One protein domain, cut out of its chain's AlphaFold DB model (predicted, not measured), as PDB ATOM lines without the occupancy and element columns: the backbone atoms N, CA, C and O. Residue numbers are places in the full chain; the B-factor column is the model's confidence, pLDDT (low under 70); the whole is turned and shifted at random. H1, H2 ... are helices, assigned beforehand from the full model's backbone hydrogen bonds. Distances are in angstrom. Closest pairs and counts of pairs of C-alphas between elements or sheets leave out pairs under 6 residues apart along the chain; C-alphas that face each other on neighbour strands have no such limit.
ATOM      1  N   ASN A 260      -1.533 -18.213  24.739       92.19
ATOM      2  CA  ASN A 260      -0.447 -19.120  25.065       92.19
ATOM      3  C   ASN A 260       0.802 -18.335  25.500       92.19
ATOM      4  O   ASN A 260       1.841 -18.389  24.827       92.19
ATOM      5  N   PRO A 261       0.729 -17.591  26.619       91.25
ATOM      6  CA  PRO A 261       1.826 -16.729  27.000       91.25
ATOM      7  C   PRO A 261       2.945 -17.568  27.636       91.25
ATOM      8  O   PRO A 261       2.708 -18.700  28.076       91.25
ATOM      9  N   PRO A 262       4.175 -17.033  27.735       89.94
ATOM     10  CA  PRO A 262       5.262 -17.709  28.433       89.94
ATOM     11  C   PRO A 262       4.854 -18.113  29.860       89.94
ATOM     12  O   PRO A 262       4.186 -17.329  30.539       89.94
ATOM     13  N   PRO A 263       5.261 -19.300  30.343       87.88
ATOM     14  CA  PRO A 263       4.870 -19.764  31.666       87.88
ATOM     15  C   PRO A 263       5.415 -18.832  32.753       87.88
ATOM     16  O   PRO A 263       6.610 -18.530  32.784       87.88
ATOM     17  N   ALA A 264       4.544 -18.414  33.671       85.81
ATOM     18  CA  ALA A 264       4.902 -17.625  34.844       85.81
ATOM     19  C   ALA A 264       4.739 -18.455  36.126       85.81
ATOM     20  O   ALA A 264       3.780 -19.212  36.273       85.81
ATOM     21  N   ALA A 265       5.677 -18.303  37.068       85.94
ATOM     22  CA  ALA A 265       5.596 -18.958  38.377       85.94
ATOM     23  C   ALA A 265       4.471 -18.377  39.252       85.94
ATOM     24  O   ALA A 265       3.919 -19.080  40.095       85.94
ATOM     25  N   ASP A 266       4.141 -17.100  39.045       85.62
ATOM     26  CA  ASP A 266       3.025 -16.432  39.706       85.62
ATOM     27  C   ASP A 266       1.723 -16.659  38.909       85.62
ATOM     28  O   ASP A 266       1.623 -16.214  37.759       85.62
ATOM     29  N   PRO A 267       0.711 -17.329  39.490       83.12
ATOM     30  CA  PRO A 267      -0.561 -17.589  38.824       83.12
ATOM     31  C   PRO A 267      -1.392 -16.326  38.561       83.12
ATOM     32  O   PRO A 267      -2.185 -16.323  37.619       83.12
ATOM     33  N   VAL A 268      -1.224 -15.254  39.344       86.56
ATOM     34  CA  VAL A 268      -1.894 -13.969  39.087       86.56
ATOM     35  C   VAL A 268      -1.290 -13.305  37.859       86.56
ATOM     36  O   VAL A 268      -2.018 -12.910  36.950       86.56
ATOM     37  N   LEU A 269       0.040 -13.258  37.784       89.69
ATOM     38  CA  LEU A 269       0.731 -12.769  36.595       89.69
ATOM     39  C   LEU A 269       0.364 -13.604  35.359       89.69
ATOM     40  O   LEU A 269       0.047 -13.034  34.318       89.69
ATOM     41  N   MET A 270       0.338 -14.938  35.481       89.62
ATOM     42  CA  MET A 270      -0.065 -15.830  34.388       89.62
ATOM     43  C   MET A 270      -1.474 -15.505  33.877       89.62
ATOM     44  O   MET A 270      -1.687 -15.421  32.668       89.62
ATOM     45  N   PHE A 271      -2.429 -15.280  34.784       89.62
ATOM     46  CA  PHE A 271      -3.791 -14.881  34.431       89.62
ATOM     47  C   PHE A 271      -3.815 -13.579  33.617       89.62
ATOM     48  O   PHE A 271      -4.459 -13.519  32.568       89.62
ATOM     49  N   TYR A 272      -3.085 -12.547  34.051       92.25
ATOM     50  CA  TYR A 272      -3.037 -11.280  33.318       92.25
ATOM     51  C   TYR A 272      -2.315 -11.393  31.981       92.25
ATOM     52  O   TYR A 272      -2.768 -10.797  31.012       92.25
ATOM     53  N   MET A 273      -1.258 -12.202  31.889       93.88
ATOM     54  CA  MET A 273      -0.592 -12.477  30.616       93.88
ATOM     55  C   MET A 273      -1.538 -13.160  29.619       93.88
ATOM     56  O   MET A 273      -1.542 -12.793  28.447       93.88
ATOM     57  N   GLN A 274      -2.386 -14.091  30.074       93.31
ATOM     58  CA  GLN A 274      -3.390 -14.739  29.219       93.31
ATOM     59  C   GLN A 274      -4.442 -13.743  28.721       93.31
ATOM     60  O   GLN A 274      -4.772 -13.722  27.536       93.31
ATOM     61  N   VAL A 275      -4.957 -12.899  29.621       94.81
ATOM     62  CA  VAL A 275      -5.903 -11.835  29.257       94.81
ATOM     63  C   VAL A 275      -5.263 -10.873  28.264       94.81
ATOM     64  O   VAL A 275      -5.867 -10.541  27.247       94.81
ATOM     65  N   GLU A 276      -4.037 -10.444  28.538       95.25
ATOM     66  CA  GLU A 276      -3.347  -9.452  27.733       95.25
ATOM     67  C   GLU A 276      -3.000  -9.953  26.333       95.25
ATOM     68  O   GLU A 276      -3.095  -9.195  25.372       95.25
ATOM     69  N   GLU A 277      -2.646 -11.226  26.185       96.56
ATOM     70  CA  GLU A 277      -2.396 -11.801  24.869       96.56
ATOM     71  C   GLU A 277      -3.659 -11.798  23.998       96.56
ATOM     72  O   GLU A 277      -3.587 -11.434  22.823       96.56
ATOM     73  N   LEU A 278      -4.831 -12.107  24.570       97.81
ATOM     74  CA  LEU A 278      -6.113 -11.996  23.861       97.81
ATOM     75  C   LEU A 278      -6.428 -10.540  23.492       97.81
ATOM     76  O   LEU A 278      -6.866 -10.278  22.373       97.81
ATOM     77  N   VAL A 279      -6.153  -9.586  24.392       97.75
ATOM     78  CA  VAL A 279      -6.256  -8.149  24.080       97.75
ATOM     79  C   VAL A 279      -5.337  -7.791  22.908       97.75
ATOM     80  O   VAL A 279      -5.775  -7.138  21.966       97.75
ATOM     81  N   GLY A 280      -4.087  -8.257  22.922       97.75
ATOM     82  CA  GLY A 280      -3.120  -8.060  21.843       97.75
ATOM     83  C   GLY A 280      -3.609  -8.585  20.496       97.75
ATOM     84  O   GLY A 280      -3.522  -7.869  19.497       97.75
ATOM     85  N   GLN A 281      -4.173  -9.795  20.472       97.69
ATOM     86  CA  GLN A 281      -4.748 -10.397  19.266       97.69
ATOM     87  C   GLN A 281      -5.922  -9.568  18.719       97.69
ATOM     88  O   GLN A 281      -5.957  -9.278  17.523       97.69
ATOM     89  N   LEU A 282      -6.843  -9.118  19.580       97.94
ATOM     90  CA  LEU A 282      -7.987  -8.290  19.176       97.94
ATOM     91  C   LEU A 282      -7.559  -6.908  18.672       97.94
ATOM     92  O   LEU A 282      -7.992  -6.490  17.601       97.94
ATOM     93  N   VAL A 283      -6.664  -6.224  19.390       97.62
ATOM     94  CA  VAL A 283      -6.114  -4.921  18.977       97.62
ATOM     95  C   VAL A 283      -5.397  -5.041  17.632       97.62
ATOM     96  O   VAL A 283      -5.576  -4.192  16.757       97.62
ATOM     97  N   SER A 284      -4.627  -6.113  17.427       97.44
ATOM     98  CA  SER A 284      -3.977  -6.377  16.142       97.44
ATOM     99  C   SER A 284      -4.995  -6.619  15.024       97.44
ATOM    100  O   SER A 284      -4.807  -6.109  13.922       97.44
ATOM    101  N   ALA A 285      -6.077  -7.355  15.295       97.31
ATOM    102  CA  ALA A 285      -7.134  -7.621  14.320       97.31
ATOM    103  C   ALA A 285      -7.944  -6.363  13.957       97.31
ATOM    104  O   ALA A 285      -8.345  -6.201  12.807       97.31
ATOM    105  N   VAL A 286      -8.162  -5.440  14.899       96.69
ATOM    106  CA  VAL A 286      -8.774  -4.132  14.596       96.69
ATOM    107  C   VAL A 286      -7.856  -3.300  13.697       96.69
ATOM    108  O   VAL A 286      -8.330  -2.673  12.752       96.69
ATOM    109  N   ALA A 287      -6.548  -3.312  13.964       95.88
ATOM    110  CA  ALA A 287      -5.571  -2.520  13.219       95.88
ATOM    111  C   ALA A 287      -5.324  -3.021  11.782       95.88
ATOM    112  O   ALA A 287      -4.921  -2.232  10.927       95.88
ATOM    113  N   ASP A 288      -5.555  -4.306  11.511       96.25
ATOM    114  CA  ASP A 288      -5.354  -4.929  10.203       96.25
ATOM    115  C   ASP A 288      -6.683  -5.395   9.595       96.25
ATOM    116  O   ASP A 288      -7.210  -6.450   9.936       96.25
ATOM    117  N   ALA A 289      -7.203  -4.632   8.630       94.31
ATOM    118  CA  ALA A 289      -8.441  -4.964   7.922       94.31
ATOM    119  C   ALA A 289      -8.369  -6.272   7.109       94.31
ATOM    120  O   ALA A 289      -9.408  -6.791   6.700       94.31
ATOM    121  N   SER A 290      -7.166  -6.799   6.853       95.00
ATOM    122  CA  SER A 290      -6.974  -8.090   6.187       95.00
ATOM    123  C   SER A 290      -6.986  -9.279   7.154       95.00
ATOM    124  O   SER A 290      -7.106 -10.422   6.707       95.00
ATOM    125  N   ALA A 291      -6.917  -9.030   8.468       96.50
ATOM    126  CA  ALA A 291      -6.968 -10.081   9.471       96.50
ATOM    127  C   ALA A 291      -8.332 -10.801   9.429       96.50
ATOM    128  O   ALA A 291      -9.375 -10.138   9.432       96.50
ATOM    129  N   PRO A 292      -8.374 -12.150   9.470       96.50
ATOM    130  CA  PRO A 292      -9.632 -12.902   9.446       96.50
ATOM    131  C   PRO A 292     -10.623 -12.478  10.542       96.50
ATOM    132  O   PRO A 292     -11.832 -12.428  10.312       96.50
ATOM    133  N   HIS A 293     -10.110 -12.116  11.721       97.94
ATOM    134  CA  HIS A 293     -10.897 -11.698  12.883       97.94
ATOM    135  C   HIS A 293     -11.298 -10.219  12.881       97.94
ATOM    136  O   HIS A 293     -12.001  -9.805  13.802       97.94
ATOM    137  N   HIS A 294     -10.905  -9.428  11.874       97.44
ATOM    138  CA  HIS A 294     -11.174  -7.987  11.829       97.44
ATOM    139  C   HIS A 294     -12.658  -7.661  12.030       97.44
ATOM    140  O   HIS A 294     -13.003  -6.854  12.887       97.44
ATOM    141  N   GLY A 295     -13.562  -8.323  11.299       96.38
ATOM    142  CA  GLY A 295     -14.995  -8.036  11.410       96.38
ATOM    143  C   GLY A 295     -15.580  -8.353  12.788       96.38
ATOM    144  O   GLY A 295     -16.449  -7.625  13.264       96.38
ATOM    145  N   TYR A 296     -15.074  -9.389  13.461       97.62
ATOM    146  CA  TYR A 296     -15.450  -9.701  14.841       97.62
ATOM    147  C   TYR A 296     -14.893  -8.659  15.819       97.62
ATOM    148  O   TYR A 296     -15.650  -8.116  16.622       97.62
ATOM    149  N   ALA A 297     -13.608  -8.316  15.717       97.06
ATOM    150  CA  ALA A 297     -12.973  -7.351  16.610       97.06
ATOM    151  C   ALA A 297     -13.568  -5.935  16.458       97.06
ATOM    152  O   ALA A 297     -13.888  -5.290  17.453       97.06
ATOM    153  N   SER A 298     -13.824  -5.487  15.225       95.69
ATOM    154  CA  SER A 298     -14.515  -4.221  14.943       95.69
ATOM    155  C   SER A 298     -15.950  -4.223  15.478       95.69
ATOM    156  O   SER A 298     -16.386  -3.259  16.105       95.69
ATOM    157  N   TYR A 299     -16.679  -5.336  15.333       94.88
ATOM    158  CA  TYR A 299     -18.020  -5.461  15.909       94.88
ATOM    159  C   TYR A 299     -18.023  -5.301  17.433       94.88
ATOM    160  O   TYR A 299     -18.933  -4.668  17.972       94.88
ATOM    161  N   LEU A 300     -17.022  -5.841  18.134       94.44
ATOM    162  CA  LEU A 300     -16.881  -5.655  19.578       94.44
ATOM    163  C   LEU A 300     -16.750  -4.165  19.938       94.44
ATOM    164  O   LEU A 300     -17.467  -3.692  20.821       94.44
ATOM    165  N   CYS A 301     -15.917  -3.412  19.215       92.00
ATOM    166  CA  CYS A 301     -15.762  -1.965  19.407       92.00
ATOM    167  C   CYS A 301     -17.082  -1.201  19.213       92.00
ATOM    168  O   CYS A 301     -17.438  -0.346  20.029       92.00
ATOM    169  N   ASP A 302     -17.830  -1.546  18.165       88.44
ATOM    170  CA  ASP A 302     -19.005  -0.785  17.728       88.44
ATOM    171  C   ASP A 302     -20.300  -1.182  18.447       88.44
ATOM    172  O   ASP A 302     -21.260  -0.410  18.515       88.44
ATOM    173  N   SER A 303     -20.363  -2.413  18.956       87.50
ATOM    174  CA  SER A 303     -21.632  -3.056  19.324       87.50
ATOM    175  C   SER A 303     -21.666  -3.643  20.726       87.50
ATOM    176  O   SER A 303     -22.722  -4.155  21.114       87.50
ATOM    177  N   VAL A 304     -20.557  -3.603  21.468       86.81
ATOM    178  CA  VAL A 304     -20.471  -4.135  22.831       86.81
ATOM    179  C   VAL A 304     -20.180  -3.019  23.831       86.81
ATOM    180  O   VAL A 304     -19.346  -2.130  23.616       86.81
ATOM    181  N   VAL A 305     -20.921  -3.076  24.935       88.12
ATOM    182  CA  VAL A 305     -20.722  -2.251  26.127       88.12
ATOM    183  C   VAL A 305     -19.878  -3.065  27.106       88.12
ATOM    184  O   VAL A 305     -20.200  -4.233  27.330       88.12
ATOM    185  N   PRO A 306     -18.801  -2.494  27.669       87.19
ATOM    186  CA  PRO A 306     -17.979  -3.198  28.640       87.19
ATOM    187  C   PRO A 306     -18.786  -3.453  29.918       87.19
ATOM    188  O   PRO A 306     -19.537  -2.589  30.377       87.19
ATOM    189  N   SER A 307     -18.621  -4.633  30.506       89.88
ATOM    190  CA  SER A 307     -19.183  -4.937  31.819       89.88
ATOM    191  C   SER A 307     -18.503  -4.104  32.908       89.88
ATOM    192  O   SER A 307     -17.308  -3.829  32.837       89.88
ATOM    193  N   ARG A 308     -19.225  -3.750  33.978       92.81
ATOM    194  CA  ARG A 308     -18.609  -3.159  35.179       92.81
ATOM    195  C   ARG A 308     -17.897  -4.251  35.990       92.81
ATOM    196  O   ARG A 308     -18.409  -4.704  37.008       92.81
ATOM    197  N   ASN A 309     -16.751  -4.706  35.495       95.00
ATOM    198  CA  ASN A 309     -15.926  -5.759  36.088       95.00
ATOM    199  C   ASN A 309     -14.550  -5.209  36.519       95.00
ATOM    200  O   ASN A 309     -14.429  -4.006  36.752       95.00
ATOM    201  N   LEU A 310     -13.537  -6.072  36.681       95.44
ATOM    202  CA  LEU A 310     -12.240  -5.768  37.310       95.44
ATOM    203  C   LEU A 310     -11.669  -4.353  37.038       95.44
ATOM    204  O   LEU A 310     -11.365  -3.672  38.019       95.44
ATOM    205  N   PRO A 311     -11.542  -3.855  35.788       95.88
ATOM    206  CA  PRO A 311     -10.923  -2.552  35.536       95.88
ATOM    207  C   PRO A 311     -11.714  -1.364  36.093       95.88
ATOM    208  O   PRO A 311     -11.156  -0.286  36.279       95.88
ATOM    209  N   PHE A 312     -13.006  -1.552  36.368       95.25
ATOM    210  CA  PHE A 312     -13.936  -0.518  36.826       95.25
ATOM    211  C   PHE A 312     -14.390  -0.711  38.278       95.25
ATOM    212  O   PHE A 312     -15.276   0.008  38.750       95.25
ATOM    213  N   LEU A 313     -13.821  -1.696  38.973       94.62
ATOM    214  CA  LEU A 313     -14.102  -1.991  40.373       94.62
ATOM    215  C   LEU A 313     -12.911  -1.600  41.232       94.62
ATOM    216  O   LEU A 313     -11.767  -1.900  40.905       94.62
ATOM    217  N   THR A 314     -13.195  -0.953  42.354       91.88
ATOM    218  CA  THR A 314     -12.204  -0.622  43.376       91.88
ATOM    219  C   THR A 314     -12.057  -1.764  44.380       91.88
ATOM    220  O   THR A 314     -12.961  -2.584  44.552       91.88
ATOM    221  N   THR A 315     -10.949  -1.785  45.126       90.81
ATOM    222  CA  THR A 315     -10.776  -2.709  46.260       90.81
ATOM    223  C   THR A 315     -11.933  -2.595  47.259       90.81
ATOM    224  O   THR A 315     -12.403  -3.610  47.769       90.81
ATOM    225  N   ALA A 316     -12.454  -1.382  47.474       91.19
ATOM    226  CA  ALA A 316     -13.601  -1.139  48.344       91.19
ATOM    227  C   ALA A 316     -14.902  -1.757  47.798       91.19
ATOM    228  O   ALA A 316     -15.640  -2.370  48.567       91.19
ATOM    229  N   ASP A 317     -15.167  -1.659  46.485       92.19
ATOM    230  CA  ASP A 317     -16.336  -2.305  45.858       92.19
ATOM    231  C   ASP A 317     -16.339  -3.821  46.119       92.19
ATOM    232  O   ASP A 317     -17.386  -4.426  46.341       92.19
ATOM    233  N   VAL A 318     -15.157  -4.442  46.113       90.44
ATOM    234  CA  VAL A 318     -15.002  -5.888  46.307       90.44
ATOM    235  C   VAL A 318     -15.066  -6.263  47.785       90.44
ATOM    236  O   VAL A 318     -15.718  -7.245  48.131       90.44
ATOM    237  N   GLN A 319     -14.462  -5.467  48.674       90.56
ATOM    238  CA  GLN A 319     -14.526  -5.669  50.128       90.56
ATOM    239  C   GLN A 319     -15.962  -5.640  50.665       90.56
ATOM    240  O   GLN A 319     -16.298  -6.453  51.526       90.56
ATOM    241  N   GLN A 320     -16.840  -4.802  50.098       89.81
ATOM    242  CA  GLN A 320     -18.260  -4.761  50.471       89.81
ATOM    243  C   GLN A 320     -18.958  -6.128  50.351       89.81
ATOM    244  O   GLN A 320     -19.861  -6.427  51.131       89.81
ATOM    245  N   LEU A 321     -18.529  -6.996  49.425       86.69
ATOM    246  CA  LEU A 321     -19.094  -8.344  49.278       86.69
ATOM    247  C   LEU A 321     -18.741  -9.271  50.448       86.69
ATOM    248  O   LEU A 321     -19.511 -10.182  50.755       86.69
ATOM    249  N   PHE A 322     -17.606  -9.034  51.106       85.00
ATOM    250  CA  PHE A 322     -17.171  -9.773  52.294       85.00
ATOM    251  C   PHE A 322     -17.813  -9.217  53.570       85.00
ATOM    252  O   PHE A 322     -18.111  -9.979  54.487       85.00
ATOM    253  N   GLU A 323     -18.088  -7.913  53.612       82.19
ATOM    254  CA  GLU A 323     -18.744  -7.243  54.742       82.19
ATOM    255  C   GLU A 323     -20.262  -7.461  54.788       82.19
ATOM    256  O   GLU A 323     -20.848  -7.423  55.864       82.19
ATOM    257  N   ALA A 324     -20.911  -7.724  53.649       65.50
ATOM    258  CA  ALA A 324     -22.354  -7.979  53.568       65.50
ATOM    259  C   ALA A 324     -22.778  -9.392  54.036       65.50
ATOM    260  O   ALA A 324     -23.964  -9.724  54.011       65.50
ATOM    261  N   SER A 352      -7.589 -13.533  50.246       84.69
ATOM    262  CA  SER A 352      -8.599 -13.596  49.169       84.69
ATOM    263  C   SER A 352      -7.954 -13.495  47.771       84.69
ATOM    264  O   SER A 352      -7.333 -12.469  47.454       84.69
ATOM    265  N   PRO A 353      -8.122 -14.510  46.892       86.06
ATOM    266  CA  PRO A 353      -7.737 -14.410  45.484       86.06
ATOM    267  C   PRO A 353      -8.392 -13.229  44.759       86.06
ATOM    268  O   PRO A 353      -7.714 -12.531  44.006       86.06
ATOM    269  N   ALA A 354      -9.676 -12.959  45.003       87.69
ATOM    270  CA  ALA A 354     -10.395 -11.845  44.391       87.69
ATOM    271  C   ALA A 354      -9.794 -10.480  44.768       87.69
ATOM    272  O   ALA A 354      -9.536  -9.660  43.886       87.69
ATOM    273  N   LEU A 355      -9.505 -10.247  46.055       90.12
ATOM    274  CA  LEU A 355      -8.832  -9.013  46.484       90.12
ATOM    275  C   LEU A 355      -7.416  -8.910  45.908       90.12
ATOM    276  O   LEU A 355      -6.986  -7.821  45.528       90.12
ATOM    277  N   SER A 356      -6.717 -10.038  45.779       89.38
ATOM    278  CA  SER A 356      -5.376 -10.076  45.190       89.38
ATOM    279  C   SER A 356      -5.376  -9.741  43.701       89.38
ATOM    280  O   SER A 356      -4.480  -9.039  43.244       89.38
ATOM    281  N   LEU A 357      -6.385 -10.187  42.945       90.38
ATOM    282  CA  LEU A 357      -6.546  -9.815  41.538       90.38
ATOM    283  C   LEU A 357      -6.744  -8.305  41.390       90.38
ATOM    284  O   LEU A 357      -6.086  -7.683  40.559       90.38
ATOM    285  N   VAL A 358      -7.613  -7.712  42.211       92.44
ATOM    286  CA  VAL A 358      -7.933  -6.276  42.158       92.44
ATOM    287  C   VAL A 358      -6.731  -5.425  42.541       92.44
ATOM    288  O   VAL A 358      -6.400  -4.492  41.813       92.44
ATOM    289  N   SER A 359      -6.057  -5.772  43.643       91.25
ATOM    290  CA  SER A 359      -4.819  -5.114  44.075       91.25
ATOM    291  C   SER A 359      -3.749  -5.229  42.992       91.25
ATOM    292  O   SER A 359      -3.199  -4.215  42.581       91.25
ATOM    293  N   PHE A 360      -3.533  -6.416  42.416       91.38
ATOM    294  CA  PHE A 360      -2.537  -6.570  41.356       91.38
ATOM    295  C   PHE A 360      -2.849  -5.705  40.128       91.38
ATOM    296  O   PHE A 360      -1.961  -5.044  39.597       91.38
ATOM    297  N   PHE A 361      -4.107  -5.647  39.682       94.06
ATOM    298  CA  PHE A 361      -4.470  -4.824  38.525       94.06
ATOM    299  C   PHE A 361      -4.299  -3.325  38.796       94.06
ATOM    300  O   PHE A 361      -3.728  -2.613  37.976       94.06
ATOM    301  N   HIS A 362      -4.796  -2.820  39.928       94.75
ATOM    302  CA  HIS A 362      -4.829  -1.375  40.189       94.75
ATOM    303  C   HIS A 362      -3.561  -0.825  40.839       94.75
ATOM    304  O   HIS A 362      -3.231   0.337  40.611       94.75
ATOM    305  N   GLU A 363      -2.863  -1.627  41.638       92.44
ATOM    306  CA  GLU A 363      -1.685  -1.209  42.406       92.44
ATOM    307  C   GLU A 363      -0.400  -1.669  41.714       92.44
ATOM    308  O   GLU A 363       0.438  -0.832  41.384       92.44
ATOM    309  N   ASP A 364      -0.268  -2.970  41.427       91.19
ATOM    310  CA  ASP A 364       0.975  -3.532  40.876       91.19
ATOM    311  C   ASP A 364       1.134  -3.201  39.376       91.19
ATOM    312  O   ASP A 364       2.210  -2.798  38.931       91.19
ATOM    313  N   MET A 365       0.058  -3.317  38.591       93.19
ATOM    314  CA  MET A 365       0.033  -2.951  37.166       93.19
ATOM    315  C   MET A 365      -0.336  -1.485  36.920       93.19
ATOM    316  O   MET A 365      -0.258  -1.024  35.782       93.19
ATOM    317  N   ALA A 366      -0.799  -0.759  37.943       93.75
ATOM    318  CA  ALA A 366      -1.364   0.586  37.811       93.75
ATOM    319  C   ALA A 366      -2.477   0.704  36.740       93.75
ATOM    320  O   ALA A 366      -2.730   1.785  36.207       93.75
ATOM    321  N   GLY A 367      -3.158  -0.397  36.409       92.19
ATOM    322  CA  GLY A 367      -4.141  -0.492  35.332       92.19
ATOM    323  C   GLY A 367      -3.563  -0.280  33.929       92.19
ATOM    324  O   GLY A 367      -4.306   0.123  33.036       92.19
ATOM    325  N   GLU A 368      -2.261  -0.493  33.731       95.50
ATOM    326  CA  GLU A 368      -1.572  -0.339  32.446       95.50
ATOM    327  C   GLU A 368      -1.186  -1.697  31.832       95.50
ATOM    328  O   GLU A 368      -1.028  -2.680  32.561       95.50
ATOM    329  N   PRO A 369      -0.996  -1.780  30.498       95.56
ATOM    330  CA  PRO A 369      -0.543  -3.014  29.863       95.56
ATOM    331  C   PRO A 369       0.818  -3.489  30.393       95.56
ATOM    332  O   PRO A 369       1.717  -2.681  30.643       95.56
ATOM    333  N   LEU A 370       1.007  -4.806  30.494       92.19
ATOM    334  CA  LEU A 370       2.273  -5.460  30.841       92.19
ATOM    335  C   LEU A 370       3.300  -5.357  29.702       92.19
ATOM    336  O   LEU A 370       4.499  -5.208  29.955       92.19
ATOM    337  N   SER A 371       2.842  -5.413  28.453       92.81
ATOM    338  CA  SER A 371       3.661  -5.464  27.245       92.81
ATOM    339  C   SER A 371       3.834  -4.098  26.582       92.81
ATOM    340  O   SER A 371       2.899  -3.313  26.399       92.81
ATOM    341  N   ASP A 372       5.048  -3.847  26.093       94.31
ATOM    342  CA  ASP A 372       5.359  -2.643  25.314       94.31
ATOM    343  C   ASP A 372       4.584  -2.566  23.993       94.31
ATOM    344  O   ASP A 372       4.411  -1.479  23.437       94.31
ATOM    345  N   TYR A 373       4.139  -3.711  23.463       94.81
ATOM    346  CA  TYR A 373       3.345  -3.766  22.239       94.81
ATOM    347  C   TYR A 373       2.030  -2.994  22.396       94.81
ATOM    348  O   TYR A 373       1.708  -2.179  21.525       94.81
ATOM    349  N   LEU A 374       1.314  -3.229  23.503       96.56
ATOM    350  CA  LEU A 374       0.041  -2.581  23.807       96.56
ATOM    351  C   LEU A 374       0.232  -1.152  24.312       96.56
ATOM    352  O   LEU A 374      -0.450  -0.259  23.816       96.56
ATOM    353  N   ARG A 375       1.216  -0.894  25.189       95.88
ATOM    354  CA  ARG A 375       1.506   0.473  25.681       95.88
ATOM    355  C   ARG A 375       1.719   1.489  24.557       95.88
ATOM    356  O   ARG A 375       1.419   2.665  24.715       95.88
ATOM    357  N   LYS A 376       2.261   1.046  23.417       96.38
ATOM    358  CA  LYS A 376       2.512   1.899  22.243       96.38
ATOM    359  C   LYS A 376       1.290   2.110  21.345       96.38
ATOM    360  O   LYS A 376       1.368   2.946  20.449       96.38
ATOM    361  N   ARG A 377       0.220   1.327  21.508       96.38
ATOM    362  CA  ARG A 377      -0.922   1.279  20.576       96.38
ATOM    363  C   ARG A 377      -2.225   1.779  21.164       96.38
ATOM    364  O   ARG A 377      -3.012   2.345  20.418       96.38
ATOM    365  N   ILE A 378      -2.441   1.559  22.453       97.00
ATOM    366  CA  ILE A 378      -3.715   1.851  23.103       97.00
ATOM    367  C   ILE A 378      -3.502   2.705  24.346       97.00
ATOM    368  O   ILE A 378      -2.468   2.625  25.013       97.00
ATOM    369  N   SER A 379      -4.489   3.544  24.644       96.44
ATOM    370  CA  SER A 379      -4.506   4.329  25.882       96.44
ATOM    371  C   SER A 379      -4.830   3.453  27.100       96.44
ATOM    372  O   SER A 379      -5.311   2.329  26.959       96.44
ATOM    373  N   ARG A 380      -4.617   3.979  28.313       95.44
ATOM    374  CA  ARG A 380      -5.003   3.294  29.559       95.44
ATOM    375  C   ARG A 380      -6.505   2.993  29.618       95.44
ATOM    376  O   ARG A 380      -6.890   1.885  29.978       95.44
ATOM    377  N   ASP A 381      -7.341   3.946  29.212       94.94
ATOM    378  CA  ASP A 381      -8.801   3.784  29.210       94.94
ATOM    379  C   ASP A 381      -9.246   2.726  28.192       94.94
ATOM    380  O   ASP A 381     -10.124   1.906  28.462       94.94
ATOM    381  N   GLU A 382      -8.595   2.701  27.031       95.50
ATOM    382  CA  GLU A 382      -8.832   1.690  26.004       95.50
ATOM    383  C   GLU A 382      -8.353   0.300  26.448       95.50
ATOM    384  O   GLU A 382      -9.038  -0.693  26.206       95.50
ATOM    385  N   TYR A 383      -7.228   0.209  27.161       97.12
ATOM    386  CA  TYR A 383      -6.774  -1.045  27.766       97.12
ATOM    387  C   TYR A 383      -7.767  -1.568  28.805       97.12
ATOM    388  O   TYR A 383      -8.158  -2.731  28.735       97.12
ATOM    389  N   ALA A 384      -8.242  -0.712  29.715       96.50
ATOM    390  CA  ALA A 384      -9.276  -1.076  30.683       96.50
ATOM    391  C   ALA A 384     -10.553  -1.582  29.987       96.50
ATOM    392  O   ALA A 384     -11.138  -2.584  30.404       96.50
ATOM    393  N   TRP A 385     -10.947  -0.940  28.883       95.88
ATOM    394  CA  TRP A 385     -12.074  -1.375  28.062       95.88
ATOM    395  C   TRP A 385     -11.863  -2.780  27.475       95.88
ATOM    396  O   TRP A 385     -12.723  -3.649  27.645       95.88
ATOM    397  N   TRP A 386     -10.708  -3.036  26.852       97.12
ATOM    398  CA  TRP A 386     -10.385  -4.342  26.270       97.12
ATOM    399  C   TRP A 386     -10.257  -5.447  27.317       97.12
ATOM    400  O   TRP A 386     -10.789  -6.537  27.114       97.12
ATOM    401  N   VAL A 387      -9.605  -5.175  28.450       97.06
ATOM    402  CA  VAL A 387      -9.491  -6.128  29.564       97.06
ATOM    403  C   VAL A 387     -10.879  -6.513  30.068       97.06
ATOM    404  O   VAL A 387     -11.175  -7.699  30.205       97.06
ATOM    405  N   SER A 388     -11.760  -5.530  30.271       96.25
ATOM    406  CA  SER A 388     -13.149  -5.781  30.665       96.25
ATOM    407  C   SER A 388     -13.886  -6.661  29.655       96.25
ATOM    408  O   SER A 388     -14.612  -7.586  30.038       96.25
ATOM    409  N   LEU A 389     -13.706  -6.392  28.361       95.38
ATOM    410  CA  LEU A 389     -14.340  -7.169  27.306       95.38
ATOM    411  C   LEU A 389     -13.842  -8.617  27.306       95.38
ATOM    412  O   LEU A 389     -14.654  -9.536  27.363       95.38
ATOM    413  N   VAL A 390     -12.524  -8.829  27.309       96.06
ATOM    414  CA  VAL A 390     -11.925 -10.173  27.316       96.06
ATOM    415  C   VAL A 390     -12.367 -10.964  28.547       96.06
ATOM    416  O   VAL A 390     -12.757 -12.122  28.419       96.06
ATOM    417  N   LEU A 391     -12.371 -10.340  29.729       94.25
ATOM    418  CA  LEU A 391     -12.834 -10.964  30.973       94.25
ATOM    419  C   LEU A 391     -14.280 -11.466  30.885       94.25
ATOM    420  O   LEU A 391     -14.578 -12.527  31.428       94.25
ATOM    421  N   SER A 392     -15.147 -10.720  30.198       92.69
ATOM    422  CA  SER A 392     -16.584 -10.999  30.106       92.69
ATOM    423  C   SER A 392     -16.993 -11.875  28.915       92.69
ATOM    424  O   SER A 392     -18.158 -12.252  28.834       92.69
ATOM    425  N   HIS A 393     -16.069 -12.195  28.002       92.75
ATOM    426  CA  HIS A 393     -16.358 -12.954  26.773       92.75
ATOM    427  C   HIS A 393     -15.511 -14.225  26.615       92.75
ATOM    428  O   HIS A 393     -15.847 -15.091  25.805       92.75
ATOM    429  N   ARG A 394     -14.409 -14.373  27.362       90.94
ATOM    430  CA  ARG A 394     -13.566 -15.569  27.252       90.94
ATOM    431  C   ARG A 394     -14.282 -16.822  27.759       90.94
ATOM    432  O   ARG A 394     -15.005 -16.793  28.749       90.94
ATOM    433  N   ALA A 395     -14.007 -17.950  27.122       85.25
ATOM    434  CA  ALA A 395     -14.326 -19.263  27.650       85.25
ATOM    435  C   ALA A 395     -13.116 -19.817  28.410       85.25
ATOM    436  O   ALA A 395     -11.996 -19.871  27.893       85.25
ATOM    437  N   GLY A 396     -13.349 -20.252  29.648       81.62
ATOM    438  CA  GLY A 396     -12.274 -20.695  30.527       81.62
ATOM    439  C   GLY A 396     -11.271 -19.571  30.813       81.62
ATOM    440  O   GLY A 396     -11.651 -18.419  31.032       81.62
ATOM    441  N   ALA A 397      -9.985 -19.917  30.839       76.44
ATOM    442  CA  ALA A 397      -8.912 -18.966  31.130       76.44
ATOM    443  C   ALA A 397      -8.249 -18.384  29.868       76.44
ATOM    444  O   ALA A 397      -7.676 -17.302  29.934       76.44
ATOM    445  N   THR A 398      -8.327 -19.074  28.725       86.00
ATOM    446  CA  THR A 398      -7.383 -18.862  27.615       86.00
ATOM    447  C   THR A 398      -8.015 -18.676  26.244       86.00
ATOM    448  O   THR A 398      -7.269 -18.520  25.285       86.00
ATOM    449  N   SER A 399      -9.341 -18.694  26.096       92.56
ATOM    450  CA  SER A 399      -9.941 -18.743  24.756       92.56
ATOM    451  C   SER A 399     -11.031 -17.705  24.543       92.56
ATOM    452  O   SER A 399     -11.888 -17.530  25.401       92.56
ATOM    453  N   LEU A 400     -11.070 -17.084  23.365       95.62
ATOM    454  CA  LEU A 400     -12.257 -16.392  22.853       95.62
ATOM    455  C   LEU A 400     -12.828 -17.189  21.688       95.62
ATOM    456  O   LEU A 400     -12.094 -17.614  20.797       95.62
ATOM    457  N   LEU A 401     -14.144 -17.383  21.705       96.62
ATOM    458  CA  LEU A 401     -14.869 -18.143  20.692       96.62
ATOM    459  C   LEU A 401     -15.753 -17.161  19.913       96.62
ATOM    460  O   LEU A 401     -16.911 -16.976  20.305       96.62
ATOM    461  N   HIS A 546      -5.463 -19.712  41.607       42.59
ATOM    462  CA  HIS A 546      -6.231 -19.315  40.413       42.59
ATOM    463  C   HIS A 546      -7.582 -18.691  40.821       42.59
ATOM    464  O   HIS A 546      -8.091 -19.124  41.862       42.59
ATOM    465  N   PRO A 547      -8.177 -17.735  40.060       48.88
ATOM    466  CA  PRO A 547      -9.483 -17.159  40.390       48.88
ATOM    467  C   PRO A 547     -10.407 -18.262  40.893       48.88
ATOM    468  O   PRO A 547     -10.548 -19.294  40.225       48.88
ATOM    469  N   GLY A 548     -10.855 -18.084  42.137       49.16
ATOM    470  CA  GLY A 548     -11.417 -19.139  42.964       49.16
ATOM    471  C   GLY A 548     -12.682 -19.745  42.366       49.16
ATOM    472  O   GLY A 548     -13.145 -19.385  41.282       49.16
ATOM    473  N   ARG A 549     -13.269 -20.700  43.087       60.78
ATOM    474  CA  ARG A 549     -14.551 -21.275  42.680       60.78
ATOM    475  C   ARG A 549     -15.607 -20.166  42.603       60.78
ATOM    476  O   ARG A 549     -15.713 -19.345  43.505       60.78
ATOM    477  N   GLN A 550     -16.386 -20.155  41.526       71.38
ATOM    478  CA  GLN A 550     -17.445 -19.175  41.264       71.38
ATOM    479  C   GLN A 550     -18.767 -19.568  41.956       71.38
ATOM    480  O   GLN A 550     -19.830 -19.500  41.349       71.38
ATOM    481  N   GLU A 551     -18.679 -20.008  43.216       80.00
ATOM    482  CA  GLU A 551     -19.812 -20.424  44.058       80.00
ATOM    483  C   GLU A 551     -20.509 -19.181  44.632       80.00
ATOM    484  O   GLU A 551     -19.919 -18.415  45.400       80.00
ATOM    485  N   ILE A 552     -21.752 -18.935  44.219       83.50
ATOM    486  CA  ILE A 552     -22.464 -17.673  44.482       83.50
ATOM    487  C   ILE A 552     -22.881 -17.529  45.947       83.50
ATOM    488  O   ILE A 552     -23.156 -16.421  46.403       83.50
ATOM    489  N   ASP A 553     -22.923 -18.612  46.711       81.88
ATOM    490  CA  ASP A 553     -23.191 -18.584  48.148       81.88
ATOM    491  C   ASP A 553     -22.008 -18.041  48.973       81.88
ATOM    492  O   ASP A 553     -22.214 -17.526  50.074       81.88
ATOM    493  N   THR A 554     -20.791 -18.045  48.420       86.38
ATOM    494  CA  THR A 554     -19.593 -17.514  49.084       86.38
ATOM    495  C   THR A 554     -19.283 -16.064  48.677       86.38
ATOM    496  O   THR A 554     -19.430 -15.696  47.507       86.38
ATOM    497  N   PRO A 555     -18.782 -15.209  49.593       88.75
ATOM    498  CA  PRO A 555     -18.287 -13.876  49.235       88.75
ATOM    499  C   PRO A 555     -17.195 -13.900  48.157       88.75
ATOM    500  O   PRO A 555     -17.204 -13.071  47.250       88.75
ATOM    501  N   GLU A 556     -16.296 -14.886  48.221       88.12
ATOM    502  CA  GLU A 556     -15.207 -15.066  47.257       88.12
ATOM    503  C   GLU A 556     -15.730 -15.403  45.854       88.12
ATOM    504  O   GLU A 556     -15.265 -14.837  44.862       88.12
ATOM    505  N   GLY A 557     -16.725 -16.285  45.747       86.50
ATOM    506  CA  GLY A 557     -17.327 -16.629  44.465       86.50
ATOM    507  C   GLY A 557     -18.145 -15.478  43.883       86.50
ATOM    508  O   GLY A 557     -18.003 -15.190  42.694       86.50
ATOM    509  N   LYS A 558     -18.903 -14.733  44.706       90.75
ATOM    510  CA  LYS A 558     -19.558 -13.479  44.276       90.75
ATOM    511  C   LYS A 558     -18.545 -12.456  43.767       90.75
ATOM    512  O   LYS A 558     -18.759 -11.861  42.712       90.75
ATOM    513  N   ALA A 559     -17.439 -12.273  44.486       91.81
ATOM    514  CA  ALA A 559     -16.366 -11.377  44.075       91.81
ATOM    515  C   ALA A 559     -15.746 -11.837  42.751       91.81
ATOM    516  O   ALA A 559     -15.611 -11.042  41.829       91.81
ATOM    517  N   THR A 560     -15.464 -13.131  42.599       89.62
ATOM    518  CA  THR A 560     -14.922 -13.694  41.355       89.62
ATOM    519  C   THR A 560     -15.875 -13.490  40.171       89.62
ATOM    520  O   THR A 560     -15.428 -13.114  39.085       89.62
ATOM    521  N   TRP A 561     -17.184 -13.680  40.372       91.69
ATOM    522  CA  TRP A 561     -18.210 -13.392  39.367       91.69
ATOM    523  C   TRP A 561     -18.206 -11.921  38.951       91.69
ATOM    524  O   TRP A 561     -18.146 -11.607  37.760       91.69
ATOM    525  N   LEU A 562     -18.195 -11.020  39.932       93.12
ATOM    526  CA  LEU A 562     -18.194  -9.584  39.694       93.12
ATOM    527  C   LEU A 562     -16.918  -9.127  38.963       93.12
ATOM    528  O   LEU A 562     -17.002  -8.358  38.010       93.12
ATOM    529  N   LEU A 563     -15.748  -9.649  39.340       92.94
ATOM    530  CA  LEU A 563     -14.463  -9.294  38.728       92.94
ATOM    531  C   LEU A 563     -14.312  -9.770  37.284       92.94
ATOM    532  O   LEU A 563     -13.665  -9.088  36.493       92.94
ATOM    533  N   GLN A 564     -14.887 -10.917  36.928       91.62
ATOM    534  CA  GLN A 564     -14.778 -11.450  35.568       91.62
ATOM    535  C   GLN A 564     -15.923 -10.963  34.678       91.62
ATOM    536  O   GLN A 564     -15.702 -10.398  33.609       91.62
ATOM    537  N   TRP A 565     -17.157 -11.112  35.140       91.69
ATOM    538  CA  TRP A 565     -18.337 -10.945  34.297       91.69
ATOM    539  C   TRP A 565     -19.048  -9.606  34.513       91.69
ATOM    540  O   TRP A 565     -19.802  -9.165  33.647       91.69
ATOM    541  N   GLY A 566     -18.790  -8.938  35.642       92.62
ATOM    542  CA  GLY A 566     -19.427  -7.673  36.024       92.62
ATOM    543  C   GLY A 566     -20.840  -7.826  36.578       92.62
ATOM    544  O   GLY A 566     -21.555  -6.838  36.727       92.62
ATOM    545  N   PHE A 567     -21.252  -9.054  36.893       92.56
ATOM    546  CA  PHE A 567     -22.512  -9.357  37.562       92.56
ATOM    547  C   PHE A 567     -22.357 -10.600  38.441       92.56
ATOM    548  O   PHE A 567     -21.443 -11.395  38.241       92.56
ATOM    549  N   VAL A 568     -23.278 -10.777  39.390       90.50
ATOM    550  CA  VAL A 568     -23.419 -11.999  40.193       90.50
ATOM    551  C   VAL A 568     -24.742 -12.662  39.796       90.50
ATOM    552  O   VAL A 568     -25.775 -11.983  39.831       90.50
ATOM    553  N   PRO A 569     -24.756 -13.939  39.376       88.25
ATOM    554  CA  PRO A 569     -26.001 -14.612  39.027       88.25
ATOM    555  C   PRO A 569     -26.898 -14.787  40.264       88.25
ATOM    556  O   PRO A 569     -26.417 -14.753  41.395       88.25
TER     557      PRO A 569
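What this domain is: This is residues 260 to 324, 352 to 401 and 546 to 569 of the 603 residues of an uncharacterized protein of Porcisia hertigi (UniProt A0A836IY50). A long helix, H1, is crossed near its middle by H6, with H2 packed at the last residues of H1 and a triangle of three touching helices, H3, H4 and H7, at the opposite end of the body. The long link from H2 to H3 runs from one end to the other, and the short H5 sits near H1. The printed part has 139 residues with seven named helices, H1 to H7 in chain order, and no named strand; the class is all helix. It is compact, with a radius of gyration of the C-alphas of 14.9 A, yet elongated in outline, spanning 49 by 31 by 24 A.

Where its parts are: H1, residues 267 to 287, is the longest helix at 30.1 A, and its C-alpha 267 is at (-0.561, -17.589, 38.824). H6, residues 380 to 393, measures 20.0 A. H2 is residues 294 to 303, 13.8 A. H4, residues 353 to 364, is 14.7 A long, and H3, residues 315 to 323, 12.5 A, ending with C-alpha 323 at (-18.744, -7.243, 54.742). H5 is residues 372 to 375, 5.0 A. H7, residues 555 to 565, measures 15.2 A and ends with C-alpha 565 at (-18.337, -10.945, 34.297).

How they stand to each other: H1 touches H6 with residues 275 to 279 alone, about perpendicular at 76 degrees; their closest C-alphas, of Val 279 and Trp 386, are 6.0 A apart. H1 touches H2 with residues 282 to 287 alone, about perpendicular at 80 degrees, closest at the C-alphas of Ala 285 and His 294, 4.8 A. H5 is close to H1 but not clearly touching, with the closest C-alphas, of Gly 280 and Leu 374, 6.6 A apart. H7 is the hub. It touches H6, only just about perpendicular at 71 degrees, closest at the C-alphas of Ser 392 and Trp 565, 4.5 A. It touches H4 at a steep tilt of 52 degrees, the same way, closest at the C-alphas of Ala 354 and Thr 560, 5.8 A. It touches H3 at a tilt of 37 degrees, only just steep, opposite ways, closest at the C-alphas of Phe 322 and Pro 555, 5.2 A. H3 and H4 touch at a shallow tilt of 18 degrees, opposite ways, closest at the C-alphas of Thr 315 and Val 358, 6.1 A. H1 and H7 are apart. Every O i to N i+4 pair is within hydrogen-bond range in H1, H2, H4, H6 and H7, and 3 of 5 are in H3; H5 is too short for such a pair.

The domain as a whole: The two C-alphas farthest apart, of Ser 290 and Glu 323, are 50.0 A apart. Residues 325 to 351 and 402 to 545 are not printed; the gaps are 15.5 A from C-alpha 324 to 352 and 21.6 A from C-alpha 401 to 546. Of the links printed whole, H2 to H3 is long. The mean pLDDT of the printed part is 90.6, and residues 324 and 546 to 549 are under 70.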